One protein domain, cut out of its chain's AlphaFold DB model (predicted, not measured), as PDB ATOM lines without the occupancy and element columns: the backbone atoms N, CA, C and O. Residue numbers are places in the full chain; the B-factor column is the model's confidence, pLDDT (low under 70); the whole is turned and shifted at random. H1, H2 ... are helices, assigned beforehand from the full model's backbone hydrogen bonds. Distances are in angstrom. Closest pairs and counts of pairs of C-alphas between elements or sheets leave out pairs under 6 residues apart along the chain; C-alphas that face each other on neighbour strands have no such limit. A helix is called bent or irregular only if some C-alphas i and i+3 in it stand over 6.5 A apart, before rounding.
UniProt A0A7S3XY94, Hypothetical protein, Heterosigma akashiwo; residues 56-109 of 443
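AT A GLANCE: This is residues 56 to 109 of the 443 residues of the protein "Hypothetical protein" of Heterosigma akashiwo (UniProt A0A7S3XY94). Two long, straight helices, H1 and then H2, meet near their ends as an open L, with a tight link of two residues at the corner and no further part filling the space between the arms. The outer ends of the two arms lie far from each other, and the length of the whole comes from this spread. The printed part has 54 residues with two named helices in the order H1, H2 and no named strand, and its class is all helix. It is extended, with a radius of gyration of the C-alphas of 19.5 A, and the C-alphas span 61 by 28 by 6 A.

HOW THE PARTS SIT: H1, residues 57 to 83, and H2, residues 86 to 109, are close but not clearly touching, with 1 pair of C-alphas within 8 A. The closest C-alphas are those of Lys 81 and Arg 89, 7.8 A apart. The lines of H1 and H2 are about perpendicular, at 88 degrees, and their centres are 31.4 A apart. In H1 every O i to N i+4 pair is within hydrogen-bond range; in H2 18 of 20 are. Residues 56 to 80, of which 57 to 80 belong to H1, stand free, and so do residues 90 to 109 of H2.

IN THESE COORDINATES: H1 begins at C-alpha 57, at (21.412, 47.351, -18.851), and ends at C-alpha 83, at (32.502, 10.086, -20.908), 38.9 A from first to last C-alpha. H2 measures 33.6 A, from C-alpha 86 to C-alpha 109 at (24.625, -3.760, 14.985). Neither helix is bent.

THE WHOLE: The two C-alphas farthest apart are those of Arg 57 and Glu 109, 61.4 A. The printed part has no cut, and the link from H1 to H2 is tight. The mean pLDDT of the printed part is 89.9, and no printed residue is under 70.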
ATOM      1  N   SER A  56      18.453  47.827 -15.039       75.50
ATOM      2  CA  SER A  56      19.662  48.429 -15.600       75.50
ATOM      3  C   SER A  56      20.230  47.504 -16.683       75.50
ATOM      4  O   SER A  56      20.164  46.270 -16.598       75.50
ATOM      5  N   ARG A  57      20.815  48.098 -17.729       80.38
ATOM      6  CA  ARG A  57      21.412  47.351 -18.851       80.38
ATOM      7  C   ARG A  57      22.564  46.441 -18.392       80.38
ATOM      8  O   ARG A  57      22.954  45.531 -19.118       80.38
ATOM      9  N   GLU A  58      23.087  46.681 -17.193       83.94
ATOM     10  CA  GLU A  58      24.169  45.943 -16.547       83.94
ATOM     11  C   GLU A  58      23.648  44.748 -15.750       83.94
ATOM     12  O   GLU A  58      24.143  43.644 -15.952       83.94
ATOM     13  N   VAL A  59      22.586  44.906 -14.952       85.12
ATOM     14  CA  VAL A  59      21.944  43.784 -14.241       85.12
ATOM     15  C   VAL A  59      21.411  42.749 -15.235       85.12
ATOM     16  O   VAL A  59      21.607  41.547 -15.052       85.12
ATOM     17  N   LEU A  60      20.842  43.190 -16.363       85.19
ATOM     18  CA  LEU A  60      20.364  42.283 -17.412       85.19
ATOM     19  C   LEU A  60      21.517  41.611 -18.196       85.19
ATOM     20  O   LEU A  60      21.361  40.482 -18.667       85.19
ATOM     21  N   LYS A  61      22.700  42.244 -18.287       90.50
ATOM     22  CA  LYS A  61      23.940  41.586 -18.752       90.50
ATOM     23  C   LYS A  61      24.439  40.557 -17.731       90.50
ATOM     24  O   LYS A  61      24.750  39.436 -18.124       90.50
ATOM     25  N   ALA A  62      24.481  40.909 -16.446       90.81
ATOM     26  CA  ALA A  62      24.952  40.048 -15.365       90.81
ATOM     27  C   ALA A  62      24.089  38.784 -15.236       90.81
ATOM     28  O   ALA A  62      24.625  37.680 -15.255       90.81
ATOM     29  N   ALA A  63      22.759  38.918 -15.238       89.00
ATOM     30  CA  ALA A  63      21.834  37.784 -15.234       89.00
ATOM     31  C   ALA A  63      22.045  36.851 -16.445       89.00
ATOM     32  O   ALA A  63      22.085  35.629 -16.293       89.00
ATOM     33  N   LYS A  64      22.265  37.408 -17.648       93.81
ATOM     34  CA  LYS A  64      22.609  36.621 -18.847       93.81
ATOM     35  C   LYS A  64      23.980  35.942 -18.743       93.81
ATOM     36  O   LYS A  64      24.132  34.832 -19.248       93.81
ATOM     37  N   ALA A  65      24.963  36.563 -18.090       94.00
ATOM     38  CA  ALA A  65      26.277  35.966 -17.850       94.00
ATOM     39  C   ALA A  65      26.212  34.818 -16.826       94.00
ATOM     40  O   ALA A  65      26.764  33.749 -17.081       94.00
ATOM     41  N   VAL A  66      25.478  34.994 -15.719       94.56
ATOM     42  CA  VAL A  66      25.220  33.935 -14.726       94.56
ATOM     43  C   VAL A  66      24.504  32.753 -15.378       94.56
ATOM     44  O   VAL A  66      24.966  31.624 -15.242       94.56
ATOM     45  N   ARG A  67      23.448  33.008 -16.165       93.38
ATOM     46  CA  ARG A  67      22.720  31.962 -16.898       93.38
ATOM     47  C   ARG A  67      23.608  31.213 -17.899       93.38
ATOM     48  O   ARG A  67      23.598  29.989 -17.913       93.38
ATOM     49  N   ARG A  68      24.431  31.913 -18.689       95.19
ATOM     50  CA  ARG A  68      25.401  31.253 -19.586       95.19
ATOM     51  C   ARG A  68      26.411  30.401 -18.815       95.19
ATOM     52  O   ARG A  68      26.781  29.333 -19.291       95.19
ATOM     53  N   ARG A  69      26.836  30.838 -17.624       94.75
ATOM     54  CA  ARG A  69      27.770  30.092 -16.770       94.75
ATOM     55  C   ARG A  69      27.131  28.847 -16.147       94.75
ATOM     56  O   ARG A  69      27.800  27.820 -16.076       94.75
ATOM     57  N   SER A  70      25.861  28.893 -15.736       94.06
ATOM     58  CA  SER A  70      25.151  27.691 -15.270       94.06
ATOM     59  C   SER A  70      24.868  26.718 -16.419       94.06
ATOM     60  O   SER A  70      25.131  25.530 -16.267       94.06
ATOM     61  N   GLU A  71      24.455  27.206 -17.592       94.75
ATOM     62  CA  GLU A  71      24.299  26.395 -18.811       94.75
ATOM     63  C   GLU A  71      25.628  25.740 -19.246       94.75
ATOM     64  O   GLU A  71      25.642  24.571 -19.631       94.75
ATOM     65  N   GLN A  72      26.764  26.443 -19.136       94.75
ATOM     66  CA  GLN A  72      28.096  25.870 -19.380       94.75
ATOM     67  C   GLN A  72      28.498  24.831 -18.326       94.75
ATOM     68  O   GLN A  72      28.956  23.754 -18.700       94.75
ATOM     69  N   ASN A  73      28.296  25.102 -17.032       92.12
ATOM     70  CA  ASN A  73      28.577  24.130 -15.967       92.12
ATOM     71  C   ASN A  73      27.740  22.850 -16.133       92.12
ATOM     72  O   ASN A  73      28.270  21.751 -15.985       92.12
ATOM     73  N   LEU A  74      26.456  22.982 -16.489       92.75
ATOM     74  CA  LEU A  74      25.583  21.847 -16.795       92.75
ATOM     75  C   LEU A  74      26.110  21.048 -17.991       92.75
ATOM     76  O   LEU A  74      26.228  19.833 -17.884       92.75
ATOM     77  N   LYS A  75      26.510  21.706 -19.089       93.75
ATOM     78  CA  LYS A  75      27.108  21.025 -20.252       93.75
ATOM     79  C   LYS A  75      28.422  20.313 -19.921       93.75
ATOM     80  O   LYS A  75      28.606  19.189 -20.365       93.75
ATOM     81  N   VAL A  76      29.306  20.917 -19.123       93.31
ATOM     82  CA  VAL A  76      30.569  20.284 -18.691       93.31
ATOM     83  C   VAL A  76      30.312  19.074 -17.790       93.31
ATOM     84  O   VAL A  76      30.977  18.053 -17.938       93.31
ATOM     85  N   ASN A  77      29.340  19.156 -16.881       87.88
ATOM     86  CA  ASN A  77      28.968  18.022 -16.034       87.88
ATOM     87  C   ASN A  77      28.272  16.912 -16.836       87.88
ATOM     88  O   ASN A  77      28.513  15.739 -16.571       87.88
ATOM     89  N   LEU A  78      27.451  17.261 -17.832       90.69
ATOM     90  CA  LEU A  78      26.801  16.290 -18.714       90.69
ATOM     91  C   LEU A  78      27.810  15.595 -19.642       90.69
ATOM     92  O   LEU A  78      27.719  14.387 -19.816       90.69
ATOM     93  N   ALA A  79      28.794  16.332 -20.171       90.88
ATOM     94  CA  ALA A  79      29.883  15.779 -20.979       90.88
ATOM     95  C   ALA A  79      30.707  14.752 -20.185       90.88
ATOM     96  O   ALA A  79      30.831  13.609 -20.614       90.88
ATOM     97  N   LYS A  80      31.143  15.105 -18.968       88.94
ATOM     98  CA  LYS A  80      31.830  14.169 -18.059       88.94
ATOM     99  C   LYS A  80      30.990  12.930 -17.763       88.94
ATOM    100  O   LYS A  80      31.472  11.820 -17.941       88.94
ATOM    101  N   LYS A  81      29.708  13.109 -17.420       85.12
ATOM    102  CA  LYS A  81      28.780  11.985 -17.232       85.12
ATOM    103  C   LYS A  81      28.581  11.144 -18.493       85.12
ATOM    104  O   LYS A  81      28.242   9.977 -18.367       85.12
ATOM    105  N   SER A  82      28.759  11.697 -19.696       87.12
ATOM    106  CA  SER A  82      28.713  10.918 -20.942       87.12
ATOM    107  C   SER A  82      30.021  10.179 -21.254       87.12
ATOM    108  O   SER A  82      29.956   9.115 -21.864       87.12
ATOM    109  N   GLU A  83      31.167  10.700 -20.800       91.25
ATOM    110  CA  GLU A  83      32.502  10.086 -20.908       91.25
ATOM    111  C   GLU A  83      32.729   8.979 -19.858       91.25
ATOM    112  O   GLU A  83      33.383   7.982 -20.154       91.25
ATOM    113  N   GLU A  84      32.152   9.113 -18.657       90.00
ATOM    114  CA  GLU A  84      32.082   8.058 -17.635       90.00
ATOM    115  C   GLU A  84      31.424   6.794 -18.208       90.00
ATOM    116  O   GLU A  84      30.330   6.864 -18.784       90.00
ATOM    117  N   THR A  85      32.051   5.627 -18.033       90.94
ATOM    118  CA  THR A  85      31.515   4.370 -18.570       90.94
ATOM    119  C   THR A  85      30.230   3.960 -17.847       90.94
ATOM    120  O   THR A  85      29.915   4.431 -16.752       90.94
ATOM    121  N   ILE A  86      29.474   3.029 -18.437       88.81
ATOM    122  CA  ILE A  86      28.272   2.464 -17.798       88.81
ATOM    123  C   ILE A  86      28.624   1.843 -16.431       88.81
ATOM    124  O   ILE A  86      27.846   1.965 -15.485       88.81
ATOM    125  N   PHE A  87      29.821   1.257 -16.300       88.12
ATOM    126  CA  PHE A  87      30.325   0.705 -15.044       88.12
ATOM    127  C   PHE A  87      30.675   1.784 -14.013       88.12
ATOM    128  O   PHE A  87      30.347   1.601 -12.846       88.12
ATOM    129  N   ASP A  88      31.258   2.919 -14.415       85.81
ATOM    130  CA  ASP A  88      31.569   4.026 -13.491       85.81
ATOM    131  C   ASP A  88      30.293   4.640 -12.899       85.81
ATOM    132  O   ASP A  88      30.210   4.876 -11.691       85.81
ATOM    133  N   ARG A  89      29.262   4.833 -13.733       82.75
ATOM    134  CA  ARG A  89      27.948   5.335 -13.293       82.75
ATOM    135  C   ARG A  89      27.272   4.350 -12.339       82.75
ATOM    136  O   ARG A  89      26.849   4.743 -11.255       82.75
ATOM    137  N   LEU A  90      27.246   3.062 -12.696       83.00
ATOM    138  CA  LEU A  90      26.744   1.999 -11.818       83.00
ATOM    139  C   LEU A  90      27.536   1.912 -10.509       83.00
ATOM    140  O   LEU A  90      26.938   1.688  -9.460       83.00
ATOM    141  N   ALA A  91      28.855   2.097 -10.536       88.94
ATOM    142  CA  ALA A  91      29.675   2.112  -9.332       88.94
ATOM    143  C   ALA A  91      29.323   3.307  -8.435       88.94
ATOM    144  O   ALA A  91      29.188   3.127  -7.228       88.94
ATOM    145  N   HIS A  92      29.115   4.503  -8.996       83.94
ATOM    146  CA  HIS A  92      28.781   5.690  -8.209       83.94
ATOM    147  C   HIS A  92      27.369   5.617  -7.597       83.94
ATOM    148  O   HIS A  92      27.220   5.833  -6.393       83.94
ATOM    149  N   ASP A  93      26.359   5.234  -8.384       80.69
ATOM    150  CA  ASP A  93      24.965   5.108  -7.926       80.69
ATOM    151  C   ASP A  93      24.779   3.960  -6.917       80.69
ATOM    152  O   ASP A  93      23.921   4.030  -6.032       80.69
ATOM    153  N   ASN A  94      25.573   2.886  -7.026       88.94
ATOM    154  CA  ASN A  94      25.578   1.817  -6.028       88.94
ATOM    155  C   ASN A  94      26.406   2.175  -4.791       88.94
ATOM    156  O   ASN A  94      26.054   1.723  -3.709       88.94
ATOM    157  N   ARG A  95      27.462   2.994  -4.894       87.62
ATOM    158  CA  ARG A  95      28.309   3.347  -3.743       87.62
ATOM    159  C   ARG A  95      27.537   4.078  -2.649       87.62
ATOM    160  O   ARG A  95      27.728   3.765  -1.479       87.62
ATOM    161  N   GLU A  96      26.647   4.998  -3.014       86.06
ATOM    162  CA  GLU A  96      25.791   5.695  -2.042       86.06
ATOM    163  C   GLU A  96      24.768   4.734  -1.405       86.06
ATOM    164  O   GLU A  96      24.565   4.757  -0.193       86.06
ATOM    165  N   LYS A  97      24.207   3.800  -2.187       88.75
ATOM    166  CA  LYS A  97      23.289   2.755  -1.692       88.75
ATOM    167  C   LYS A  97      23.982   1.708  -0.812       88.75
ATOM    168  O   LYS A  97      23.358   1.186   0.106       88.75
ATOM    169  N   ILE A  98      25.248   1.393  -1.084       86.44
ATOM    170  CA  ILE A  98      26.083   0.514  -0.255       86.44
ATOM    171  C   ILE A  98      26.413   1.227   1.056       86.44
ATOM    172  O   ILE A  98      26.138   0.663   2.105       86.44
ATOM    173  N   ALA A  99      26.874   2.480   1.010       91.94
ATOM    174  CA  ALA A  99      27.157   3.264   2.212       91.94
ATOM    175  C   ALA A  99      25.920   3.405   3.120       91.94
ATOM    176  O   ALA A  99      26.020   3.162   4.316       91.94
ATOM    177  N   ALA A 100      24.740   3.693   2.558       92.44
ATOM    178  CA  ALA A 100      23.492   3.758   3.323       92.44
ATOM    179  C   ALA A 100      23.081   2.399   3.932       92.44
ATOM    180  O   ALA A 100      22.529   2.353   5.029       92.44
ATOM    181  N   ARG A 101      23.365   1.279   3.250       92.38
ATOM    182  CA  ARG A 101      23.144  -0.077   3.789       92.38
ATOM    183  C   ARG A 101      24.152  -0.446   4.876       92.38
ATOM    184  O   ARG A 101      23.769  -1.103   5.834       92.38
ATOM    185  N   GLU A 102      25.411  -0.043   4.737       94.56
ATOM    186  CA  GLU A 102      26.449  -0.227   5.759       94.56
ATOM    187  C   GLU A 102      26.163   0.629   7.000       94.56
ATOM    188  O   GLU A 102      26.329   0.146   8.115       94.56
ATOM    189  N   GLU A 103      25.674   1.859   6.825       94.69
ATOM    190  CA  GLU A 103      25.256   2.744   7.917       94.69
ATOM    191  C   GLU A 103      24.037   2.180   8.662       94.69
ATOM    192  O   GLU A 103      24.117   1.991   9.873       94.69
ATOM    193  N   ALA A 104      22.972   1.789   7.951       94.62
ATOM    194  CA  ALA A 104      21.796   1.158   8.560       94.62
ATOM    195  C   ALA A 104      22.123  -0.189   9.237       94.62
ATOM    196  O   ALA A 104      21.648  -0.466  10.336       94.62
ATOM    197  N   ARG A 105      22.984  -1.016   8.622       95.44
ATOM    198  CA  ARG A 105      23.479  -2.255   9.244       95.44
ATOM    199  C   ARG A 105      24.267  -1.958  10.518       95.44
ATOM    200  O   ARG A 105      24.116  -2.682  11.490       95.44
ATOM    201  N   LYS A 106      25.105  -0.922  10.521       95.62
ATOM    202  CA  LYS A 106      25.907  -0.529  11.685       95.62
ATOM    203  C   LYS A 106      25.052   0.066  12.806       95.62
ATOM    204  O   LYS A 106      25.376  -0.132  13.971       95.62
ATOM    205  N   GLU A 107      23.984   0.786  12.471       93.31
ATOM    206  CA  GLU A 107      22.986   1.250  13.439       93.31
ATOM    207  C   GLU A 107      22.276   0.050  14.083       93.31
ATOM    208  O   GLU A 107      22.283  -0.064  15.306       93.31
ATOM    209  N   GLN A 108      21.826  -0.923  13.282       94.50
ATOM    210  CA  GLN A 108      21.283  -2.181  13.802       94.50
ATOM    211  C   GLN A 108      22.308  -2.957  14.654       94.50
ATOM    212  O   GLN A 108      21.980  -3.389  15.752       94.50
ATOM    213  N   GLU A 109      23.560  -3.099  14.209       91.56
ATOM    214  CA  GLU A 109      24.625  -3.760  14.985       91.56
ATOM    215  C   GLU A 109      24.947  -3.032  16.303       91.56
ATOM    216  O   GLU A 109      25.485  -3.659  17.210       91.56
TER     217      GLU A 109